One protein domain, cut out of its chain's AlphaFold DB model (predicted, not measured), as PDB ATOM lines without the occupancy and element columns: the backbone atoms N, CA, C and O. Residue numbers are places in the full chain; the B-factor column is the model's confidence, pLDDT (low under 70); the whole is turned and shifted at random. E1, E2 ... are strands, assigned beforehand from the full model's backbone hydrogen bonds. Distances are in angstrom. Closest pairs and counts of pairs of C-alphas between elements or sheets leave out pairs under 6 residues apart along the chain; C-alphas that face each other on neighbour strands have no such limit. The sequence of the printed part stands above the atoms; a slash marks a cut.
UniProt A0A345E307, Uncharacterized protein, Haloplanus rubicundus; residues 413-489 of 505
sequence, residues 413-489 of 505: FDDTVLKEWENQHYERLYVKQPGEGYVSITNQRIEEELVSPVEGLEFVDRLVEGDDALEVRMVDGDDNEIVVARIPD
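Overview. This is residues 413 to 489 of the 505 residues of an uncharacterized protein of Haloplanus rubicundus (UniProt A0A345E307). Two small twisted antiparallel sheets, one of four strands, E1 to E4, and one of three, E5 to E7, are partly face to face as a sandwich. The chain folds back and forth through the first sheet, passes once to the second between E4 and E5, and folds back and forth again; the turns after E1 and after E6 lie at opposite ends of the long axis. The printed part has 77 residues with seven named strands, E1 to E7 along the chain, and no named helix; the class is all strand. The sheet orders are E1 - E2 - E3 - E4 and E5 - E6 - E7. The whole is compact, with a radius of gyration of the C-alphas of 11.7 A and spans of 39 by 30 by 19 A.

Along the chain. E1 is residues 418 to 423, 16.7 A long, beginning at C-alpha 418 (235.878, 182.283, 221.856). E2 is residues 426 to 431, 15.8 A. E3 is residues 436 to 440, and E4 is residues 445 to 451, 15.1 A, ending at C-alpha 451 (238.931, 192.543, 219.036). E5 is residues 457 to 459. E6, residues 469 to 476, is 22.0 A long. E7, residues 481 to 488, is 19.3 A long, bends by 65 degrees at residue 484 and ends at C-alpha 488 (232.238, 181.724, 237.619).

Arrangement. E1 to E4 form a meander, each strand the antiparallel neighbour of the one before, and so do E5 to E7. The hairpin E1 and E2 has N 421 and O 428 within hydrogen-bond range at 2.9 A. In the hairpin E2 and E3, N 429 and O 439 are 2.9 A apart; in the hairpin E3 and E4, N 451 and O 436 are 2.8 A apart. In the hairpin E5 and E6, N 475 and O 458 are 2.8 A apart; in the hairpin E6 and E7, N 472 and O 485 are 2.9 A apart. Residues 464 to 465 pair antiparallel with residues 470 to 471 of E6. Between the sheets, the closest C-alphas of E4 and E5 are those of Leu 450 and Phe 459, 6.2 A apart, and those of E1 and E7 are Leu 418 and Val 484, 7.8 A apart. E4 and E6 are near each other, with 5 pairs of C-alphas within 10 A. E1 and E6 are apart.

Size, cuts and confidence. The C-alphas farthest apart are those of Gln 424 and Asp 478, 40.6 A. The printed part has no cut and no long link. The mean pLDDT of the printed part is 85.7; residues 423 to 426 and residue 489 are under 70.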
ATOM      1  N   PHE A 413     230.896 179.504 227.319       88.88
ATOM      2  CA  PHE A 413     231.250 180.468 226.272       88.88
ATOM      3  C   PHE A 413     230.685 180.102 224.899       88.88
ATOM      4  O   PHE A 413     230.454 178.935 224.586       88.88
ATOM      5  N   ASP A 414     230.478 181.123 224.067       86.75
ATOM      6  CA  ASP A 414     230.117 180.968 222.662       86.75
ATOM      7  C   ASP A 414     231.357 180.537 221.872       86.75
ATOM      8  O   ASP A 414     232.286 181.319 221.627       86.75
ATOM      9  N   ASP A 415     231.374 179.270 221.465       81.81
ATOM     10  CA  ASP A 415     232.483 178.667 220.741       81.81
ATOM     11  C   ASP A 415     232.646 179.218 219.318       81.81
ATOM     12  O   ASP A 415     233.646 178.931 218.666       81.81
ATOM     13  N   THR A 416     231.728 180.033 218.800       79.62
ATOM     14  CA  THR A 416     231.917 180.724 217.517       79.62
ATOM     15  C   THR A 416     232.789 181.971 217.657       79.62
ATOM     16  O   THR A 416     233.479 182.341 216.703       79.62
ATOM     17  N   VAL A 417     232.838 182.559 218.857       82.25
ATOM     18  CA  VAL A 417     233.581 183.789 219.173       82.25
ATOM     19  C   VAL A 417     234.865 183.481 219.943       82.25
ATOM     20  O   VAL A 417     235.920 184.045 219.637       82.25
ATOM     21  N   LEU A 418     234.799 182.568 220.913       88.12
ATOM     22  CA  LEU A 418     235.878 182.283 221.856       88.12
ATOM     23  C   LEU A 418     236.384 180.840 221.726       88.12
ATOM     24  O   LEU A 418     235.714 179.935 221.226       88.12
ATOM     25  N   LYS A 419     237.624 180.623 222.152       85.44
ATOM     26  CA  LYS A 419     238.240 179.311 222.293       85.44
ATOM     27  C   LYS A 419     238.963 179.244 223.626       85.44
ATOM     28  O   LYS A 419     239.819 180.077 223.914       85.44
ATOM     29  N   GLU A 420     238.680 178.199 224.374       87.50
ATOM     30  CA  GLU A 420     239.371 177.903 225.616       87.50
ATOM     31  C   GLU A 420     240.794 177.378 225.386       87.50
ATOM     32  O   GLU A 420     241.091 176.638 224.434       87.50
ATOM     33  N   TRP A 421     241.692 177.802 226.265       83.44
ATOM     34  CA  TRP A 421     243.053 177.314 226.374       83.44
ATOM     35  C   TRP A 421     243.432 177.230 227.845       83.44
ATOM     36  O   TRP A 421     243.271 178.195 228.594       83.44
ATOM     37  N   GLU A 422     244.006 176.097 228.218       77.44
ATOM     38  CA  GLU A 422     244.399 175.811 229.588       77.44
ATOM     39  C   GLU A 422     245.827 175.256 229.617       77.44
ATOM     40  O   GLU A 422     246.248 174.479 228.751       77.44
ATOM     41  N   ASN A 423     246.585 175.668 230.629       63.34
ATOM     42  CA  ASN A 423     247.799 174.993 231.062       63.34
ATOM     43  C   ASN A 423     247.846 174.921 232.599       63.34
ATOM     44  O   ASN A 423     246.975 175.452 233.273       63.34
ATOM     45  N   GLN A 424     248.906 174.332 233.164       42.41
ATOM     46  CA  GLN A 424     249.064 174.125 234.617       42.41
ATOM     47  C   GLN A 424     248.950 175.387 235.506       42.41
ATOM     48  O   GLN A 424     248.870 175.253 236.724       42.41
ATOM     49  N   HIS A 425     248.987 176.601 234.947       53.91
ATOM     50  CA  HIS A 425     248.981 177.851 235.719       53.91
ATOM     51  C   HIS A 425     247.894 178.845 235.303       53.91
ATOM     52  O   HIS A 425     247.645 179.799 236.040       53.91
ATOM     53  N   TYR A 426     247.301 178.679 234.121       67.19
ATOM     54  CA  TYR A 426     246.409 179.668 233.539       67.19
ATOM     55  C   TYR A 426     245.315 179.011 232.712       67.19
ATOM     56  O   TYR A 426     245.582 178.200 231.827       67.19
ATOM     57  N   GLU A 427     244.110 179.509 232.925       82.62
ATOM     58  CA  GLU A 427     242.928 179.226 232.128       82.62
ATOM     59  C   GLU A 427     242.500 180.525 231.426       82.62
ATOM     60  O   GLU A 427     242.492 181.615 232.026       82.62
ATOM     61  N   ARG A 428     242.261 180.451 230.110       89.81
ATOM     62  CA  ARG A 428     242.049 181.622 229.247       89.81
ATOM     63  C   ARG A 428     241.003 181.359 228.170       89.81
ATOM     64  O   ARG A 428     241.014 180.309 227.532       89.81
ATOM     65  N   LEU A 429     240.200 182.379 227.872       90.81
ATOM     66  CA  LEU A 429     239.355 182.430 226.677       90.81
ATOM     67  C   LEU A 429     240.002 183.336 225.635       90.81
ATOM     68  O   LEU A 429     240.081 184.547 225.827       90.81
ATOM     69  N   TYR A 430     240.455 182.747 224.533       92.44
ATOM     70  CA  TYR A 430     241.009 183.458 223.385       92.44
ATOM     71  C   TYR A 430     239.921 183.810 222.382       92.44
ATOM     72  O   TYR A 430     239.091 182.966 222.048       92.44
ATOM     73  N   VAL A 431     239.974 185.017 221.822       90.56
ATOM     74  CA  VAL A 431     239.123 185.372 220.685       90.56
ATOM     75  C   VAL A 431     239.600 184.628 219.438       90.56
ATOM     76  O   VAL A 431     240.793 184.587 219.126       90.56
ATOM     77  N   LYS A 432     238.673 183.981 218.724       86.81
ATOM     78  CA  LYS A 432     238.987 183.281 217.473       86.81
ATOM     79  C   LYS A 432     239.362 184.281 216.378       86.81
ATOM     80  O   LYS A 432     238.882 185.404 216.356       86.81
ATOM     81  N   GLN A 433     240.173 183.858 215.409       85.44
ATOM     82  CA  GLN A 433     240.460 184.696 214.238       85.44
ATOM     83  C   GLN A 433     239.189 184.923 213.393       85.44
ATOM     84  O   GLN A 433     238.401 183.986 213.247       85.44
ATOM     85  N   PRO A 434     238.989 186.119 212.796       88.00
ATOM     86  CA  PRO A 434     239.955 187.213 212.619       88.00
ATOM     87  C   PRO A 434     240.099 188.180 213.810       88.00
ATOM     88  O   PRO A 434     240.819 189.164 213.677       88.00
ATOM     89  N   GLY A 435     239.428 187.916 214.934       91.19
ATOM     90  CA  GLY A 435     239.585 188.670 216.176       91.19
ATOM     91  C   GLY A 435     240.883 188.349 216.924       91.19
ATOM     92  O   GLY A 435     241.631 187.442 216.544       91.19
ATOM     93  N   GLU A 436     241.145 189.111 217.983       88.69
ATOM     94  CA  GLU A 436     242.377 189.066 218.785       88.69
ATOM     95  C   GLU A 436     242.075 189.342 220.270       88.69
ATOM     96  O   GLU A 436     240.999 189.835 220.609       88.69
ATOM     97  N   GLY A 437     243.014 189.003 221.156       91.00
ATOM     98  CA  GLY A 437     242.892 189.200 222.601       91.00
ATOM     99  C   GLY A 437     242.418 187.975 223.383       91.00
ATOM    100  O   GLY A 437     242.031 186.944 222.818       91.00
ATOM    101  N   TYR A 438     242.485 188.076 224.713       93.31
ATOM    102  CA  TYR A 438     242.005 187.033 225.615       93.31
ATOM    103  C   TYR A 438     241.571 187.562 226.982       93.31
ATOM    104  O   TYR A 438     242.058 188.573 227.500       93.31
ATOM    105  N   VAL A 439     240.680 186.792 227.596       90.31
ATOM    106  CA  VAL A 439     240.257 186.956 228.984       90.31
ATOM    107  C   VAL A 439     240.955 185.901 229.829       90.31
ATOM    108  O   VAL A 439     240.954 184.721 229.477       90.31
ATOM    109  N   SER A 440     241.570 186.311 230.939       87.44
ATOM    110  CA  SER A 440     242.068 185.364 231.934       87.44
ATOM    111  C   SER A 440     240.914 184.958 232.841       87.44
ATOM    112  O   SER A 440     240.380 185.798 233.566       87.44
ATOM    113  N   ILE A 441     240.568 183.671 232.807       86.25
ATOM    114  CA  ILE A 441     239.594 183.069 233.722       86.25
ATOM    115  C   ILE A 441     240.191 183.062 235.132       86.25
ATOM    116  O   ILE A 441     239.587 183.591 236.058       86.25
ATOM    117  N   THR A 442     241.446 182.617 235.269       79.31
ATOM    118  CA  THR A 442     242.166 182.552 236.554       79.31
ATOM    119  C   THR A 442     242.252 183.897 237.284       79.31
ATOM    120  O   THR A 442     242.099 183.951 238.500       79.31
ATOM    121  N   ASN A 443     242.511 184.991 236.560       81.19
ATOM    122  CA  ASN A 443     242.639 186.331 237.143       81.19
ATOM    123  C   ASN A 443     241.353 187.167 237.030       81.19
ATOM    124  O   ASN A 443     241.385 188.342 237.407       81.19
ATOM    125  N   GLN A 444     240.273 186.606 236.469       86.50
ATOM    126  CA  GLN A 444     238.975 187.262 236.261       86.50
ATOM    127  C   GLN A 444     239.088 188.679 235.679       86.50
ATOM    128  O   GLN A 444     238.530 189.652 236.190       86.50
ATOM    129  N   ARG A 445     239.864 188.823 234.599       88.75
ATOM    130  CA  ARG A 445     240.060 190.114 233.926       88.75
ATOM    131  C   ARG A 445     240.452 189.951 232.465       88.75
ATOM    132  O   ARG A 445     241.048 188.951 232.066       88.75
ATOM    133  N   ILE A 446     240.186 190.996 231.694       90.06
ATOM    134  CA  ILE A 446     240.712 191.154 230.340       90.06
ATOM    135  C   ILE A 446     242.197 191.524 230.461       90.06
ATOM    136  O   ILE A 446     242.531 192.555 231.047       90.06
ATOM    137  N   GLU A 447     243.091 190.659 229.973       87.31
ATOM    138  CA  GLU A 447     244.546 190.902 230.009       87.31
ATOM    139  C   GLU A 447     245.089 191.413 228.673       87.31
ATOM    140  O   GLU A 447     246.110 192.102 228.649       87.31
ATOM    141  N   GLU A 448     244.388 191.124 227.578       89.38
ATOM    142  CA  GLU A 448     244.672 191.645 226.247       89.38
ATOM    143  C   GLU A 448     243.374 192.166 225.626       89.38
ATOM    144  O   GLU A 448     242.324 191.541 225.773       89.38
ATOM    145  N   GLU A 449     243.447 193.329 224.976       92.31
ATOM    146  CA  GLU A 449     242.301 194.003 224.356       92.31
ATOM    147  C   GLU A 449     241.559 193.061 223.400       92.31
ATOM    148  O   GLU A 449     242.176 192.426 222.547       92.31
ATOM    149  N   LEU A 450     240.238 192.955 223.568       94.94
ATOM    150  CA  LEU A 450     239.410 192.021 222.811       94.94
ATOM    151  C   LEU A 450     238.943 192.674 221.506       94.94
ATOM    152  O   LEU A 450     238.176 193.635 221.518       94.94
ATOM    153  N   VAL A 451     239.355 192.113 220.373       93.31
ATOM    154  CA  VAL A 451     238.931 192.543 219.036       93.31
ATOM    155  C   VAL A 451     237.941 191.529 218.485       93.31
ATOM    156  O   VAL A 451     238.276 190.359 218.329       93.31
ATOM    157  N   SER A 452     236.725 191.974 218.170       92.19
ATOM    158  CA  SER A 452     235.648 191.108 217.681       92.19
ATOM    159  C   SER A 452     236.023 190.344 216.398       92.19
ATOM    160  O   SER A 452     236.505 190.956 215.440       92.19
ATOM    161  N   PRO A 453     235.734 189.030 216.313       89.19
ATOM    162  CA  PRO A 453     235.833 188.274 215.069       89.19
ATOM    163  C   PRO A 453     234.611 188.446 214.156       89.19
ATOM    164  O   PRO A 453     234.621 187.954 213.026       89.19
ATOM    165  N   VAL A 454     233.556 189.112 214.638       88.94
ATOM    166  CA  VAL A 454     232.268 189.278 213.959       88.94
ATOM    167  C   VAL A 454     232.090 190.737 213.543       88.94
ATOM    168  O   VAL A 454     232.113 191.648 214.369       88.94
ATOM    169  N   GLU A 455     231.892 190.965 212.245       87.12
ATOM    170  CA  GLU A 455     231.672 192.304 211.692       87.12
ATOM    171  C   GLU A 455     230.398 192.940 212.277       87.12
ATOM    172  O   GLU A 455     229.323 192.344 212.235       87.12
ATOM    173  N   GLY A 456     230.519 194.162 212.806       85.56
ATOM    174  CA  GLY A 456     229.398 194.911 213.386       85.56
ATOM    175  C   GLY A 456     229.098 194.615 214.859       85.56
ATOM    176  O   GLY A 456     228.143 195.188 215.379       85.56
ATOM    177  N   LEU A 457     229.897 193.763 215.514       92.00
ATOM    178  CA  LEU A 457     229.881 193.578 216.966       92.00
ATOM    179  C   LEU A 457     231.193 194.078 217.581       92.00
ATOM    180  O   LEU A 457     232.259 193.849 217.013       92.00
ATOM    181  N   GLU A 458     231.122 194.702 218.754       92.88
ATOM    182  CA  GLU A 458     232.283 195.167 219.524       92.88
ATOM    183  C   GLU A 458     232.240 194.589 220.942       92.88
ATOM    184  O   GLU A 458     231.164 194.423 221.510       92.88
ATOM    185  N   PHE A 459     233.392 194.237 221.520       94.31
ATOM    186  CA  PHE A 459     233.438 193.788 222.913       94.31
ATOM    187  C   PHE A 459     233.222 194.959 223.870       94.31
ATOM    188  O   PHE A 459     233.636 196.084 223.609       94.31
ATOM    189  N   VAL A 460     232.614 194.678 225.019       91.62
ATOM    190  CA  VAL A 460     232.601 195.614 226.144       91.62
ATOM    191  C   VAL A 460     233.971 195.566 226.833       91.62
ATOM    192  O   VAL A 460     234.432 194.492 227.215       91.62
ATOM    193  N   ASP A 461     234.599 196.726 227.061       83.44
ATOM    194  CA  ASP A 461     235.971 196.879 227.603       83.44
ATOM    195  C   ASP A 461     236.172 196.401 229.060       83.44
ATOM    196  O   ASP A 461     237.174 196.705 229.714       83.44
ATOM    197  N   ARG A 462     235.200 195.689 229.627       86.25
ATOM    198  CA  ARG A 462     235.234 195.158 230.989       86.25
ATOM    199  C   ARG A 462     234.365 193.916 231.098       86.25
ATOM    200  O   ARG A 462     233.375 193.778 230.383       86.25
ATOM    201  N   LEU A 463     234.689 193.081 232.079       89.00
ATOM    202  CA  LEU A 463     233.757 192.064 232.547       89.00
ATOM    203  C   LEU A 463     232.573 192.743 233.239       89.00
ATOM    204  O   LEU A 463     232.745 193.736 233.957       89.00
ATOM    205  N   VAL A 464     231.376 192.230 232.988       89.12
ATOM    206  CA  VAL A 464     230.129 192.737 233.561       89.12
ATOM    207  C   VAL A 464     229.659 191.756 234.627       89.12
ATOM    208  O   VAL A 464     229.560 190.567 234.359       89.12
ATOM    209  N   GLU A 465     229.374 192.238 235.835       85.44
ATOM    210  CA  GLU A 465     228.802 191.405 236.900       85.44
ATOM    211  C   GLU A 465     227.391 190.938 236.493       85.44
ATOM    212  O   GLU A 465     226.495 191.758 236.264       85.44
ATOM    213  N   GLY A 466     227.221 189.623 236.352       76.94
ATOM    214  CA  GLY A 466     225.937 188.933 236.254       76.94
ATOM    215  C   GLY A 466     225.467 188.431 237.623       76.94
ATOM    216  O   GLY A 466     226.086 188.728 238.641       76.94
ATOM    217  N   ASP A 467     224.367 187.674 237.653       71.56
ATOM    218  CA  ASP A 467     223.756 187.232 238.918       71.56
ATOM    219  C   ASP A 467     224.678 186.305 239.743       71.56
ATOM    220  O   ASP A 467     224.734 186.470 240.958       71.56
ATOM    221  N   ASP A 468     225.442 185.410 239.095       76.56
ATOM    222  CA  ASP A 468     226.367 184.452 239.744       76.56
ATOM    223  C   ASP A 468     227.707 184.270 238.976       76.56
ATOM    224  O   ASP A 468     228.450 183.313 239.195       76.56
ATOM    225  N   ALA A 469     228.020 185.160 238.024       85.62
ATOM    226  CA  ALA A 469     229.200 185.049 237.158       85.62
ATOM    227  C   ALA A 469     229.652 186.412 236.614       85.62
ATOM    228  O   ALA A 469     228.864 187.348 236.485       85.62
ATOM    229  N   LEU A 470     230.916 186.501 236.216       89.50
ATOM    230  CA  LEU A 470     231.452 187.592 235.413       89.50
ATOM    231  C   LEU A 470     231.216 187.307 233.930       89.50
ATOM    232  O   LEU A 470     231.659 186.295 233.392       89.50
ATOM    233  N   GLU A 471     230.532 188.213 233.246       93.00
ATOM    234  CA  GLU A 471     230.147 188.037 231.854       93.00
ATOM    235  C   GLU A 471     231.070 188.808 230.907       93.00
ATOM    236  O   GLU A 471     231.369 189.989 231.105       93.00
ATOM    237  N   VAL A 472     231.477 188.141 229.827       92.25
ATOM    238  CA  VAL A 472     232.055 188.783 228.644       92.25
ATOM    239  C   VAL A 472     230.897 189.107 227.710       92.25
ATOM    240  O   VAL A 472     230.151 188.209 227.312       92.25
ATOM    241  N   ARG A 473     230.733 190.387 227.368       93.69
ATOM    242  CA  ARG A 473     229.634 190.862 226.521       93.69
ATOM    243  C   ARG A 473     230.148 191.531 225.255       93.69
ATOM    244  O   ARG A 473     231.225 192.126 225.246       93.69
ATOM    245  N   MET A 474     229.345 191.449 224.205       92.62
ATOM    246  CA  MET A 474     229.501 192.217 222.975       92.62
ATOM    247  C   MET A 474     228.278 193.104 222.760       92.62
ATOM    248  O   MET A 474     227.193 192.771 223.228       92.62
ATOM    249  N   VAL A 475     228.447 194.210 222.047       93.44
ATOM    250  CA  VAL A 475     227.376 195.123 221.637       93.44
ATOM    251  C   VAL A 475     227.277 195.182 220.121       93.44
ATOM    252  O   VAL A 475     228.293 195.121 219.427       93.44
ATOM    253  N   ASP A 476     226.054 195.283 219.607       90.44
ATOM    254  CA  ASP A 476     225.797 195.578 218.197       90.44
ATOM    255  C   ASP A 476     225.680 197.091 217.932       90.44
ATOM    256  O   ASP A 476     225.712 197.915 218.844       90.44
ATOM    257  N   GLY A 477     225.530 197.476 216.661       78.94
ATOM    258  CA  GLY A 477     225.380 198.881 216.254       78.94
ATOM    259  C   GLY A 477     224.110 199.592 216.755       78.94
ATOM    260  O   GLY A 477     223.974 200.791 216.511       78.94
ATOM    261  N   ASP A 478     223.203 198.878 217.429       83.44
ATOM    262  CA  ASP A 478     221.985 199.395 218.062       83.44
ATOM    263  C   ASP A 478     222.077 199.359 219.612       83.44
ATOM    264  O   ASP A 478     221.059 199.518 220.290       83.44
ATOM    265  N   ASP A 479     223.285 199.184 220.174       81.94
ATOM    266  CA  ASP A 479     223.591 199.061 221.612       81.94
ATOM    267  C   ASP A 479     222.922 197.851 222.310       81.94
ATOM    268  O   ASP A 479     222.718 197.858 223.529       81.94
ATOM    269  N   ASN A 480     222.573 196.781 221.582       86.19
ATOM    270  CA  ASN A 480     222.076 195.554 222.213       86.19
ATOM    271  C   ASN A 480     223.241 194.701 222.725       86.19
ATOM    272  O   ASN A 480     224.118 194.308 221.956       86.19
ATOM    273  N   GLU A 481     223.220 194.366 224.016       88.88
ATOM    274  CA  GLU A 481     224.242 193.526 224.644       88.88
ATOM    275  C   GLU A 481     223.962 192.025 224.455       88.88
ATOM    276  O   GLU A 481     222.853 191.538 224.686       88.88
ATOM    277  N   ILE A 482     225.005 191.280 224.088       89.19
ATOM    278  CA  ILE A 482     225.009 189.830 223.886       89.19
ATOM    279  C   ILE A 482     226.072 189.227 224.805       89.19
ATOM    280  O   ILE A 482     227.234 189.628 224.756       89.19
ATOM    281  N   VAL A 483     225.694 188.256 225.636       91.25
ATOM    282  CA  VAL A 483     226.637 187.516 226.488       91.25
ATOM    283  C   VAL A 483     227.323 186.442 225.651       91.25
ATOM    284  O   VAL A 483     226.648 185.602 225.061       91.25
ATOM    285  N   VAL A 484     228.654 186.468 225.612       90.06
ATOM    286  CA  VAL A 484     229.482 185.525 224.841       90.06
ATOM    287  C   VAL A 484     230.379 184.655 225.717       90.06
ATOM    288  O   VAL A 484     230.906 183.661 225.231       90.06
ATOM    289  N   ALA A 485     230.524 184.980 227.004       90.44
ATOM    290  CA  ALA A 485     231.016 184.045 228.014       90.44
ATOM    291  C   ALA A 485     230.512 184.389 229.418       90.44
ATOM    292  O   ALA A 485     230.223 185.550 229.707       90.44
ATOM    293  N   ARG A 486     230.460 183.380 230.289       89.75
ATOM    294  CA  ARG A 486     230.145 183.452 231.716       89.75
ATOM    295  C   ARG A 486     231.255 182.762 232.494       89.75
ATOM    296  O   ARG A 486     231.481 181.568 232.333       89.75
ATOM    297  N   ILE A 487     231.959 183.537 233.305       88.50
ATOM    298  CA  ILE A 487     233.097 183.107 234.112       88.50
ATOM    299  C   ILE A 487     232.626 183.030 235.569       88.50
ATOM    300  O   ILE A 487     232.208 184.063 236.093       88.50
ATOM    301  N   PRO A 488     232.685 181.866 236.236       81.69
ATOM    302  CA  PRO A 488     232.238 181.724 237.619       81.69
ATOM    303  C   PRO A 488     232.935 182.721 238.555       81.69
ATOM    304  O   PRO A 488     234.156 182.907 238.492       81.69
ATOM    305  N   ASP A 489     232.165 183.371 239.429       69.69
ATOM    306  CA  ASP A 489     232.717 184.291 240.423       69.69
ATOM    307  C   ASP A 489     233.312 183.499 241.602       69.69
ATOM    308  O   ASP A 489     232.630 183.035 242.520       69.69
TER     309      ASP A 489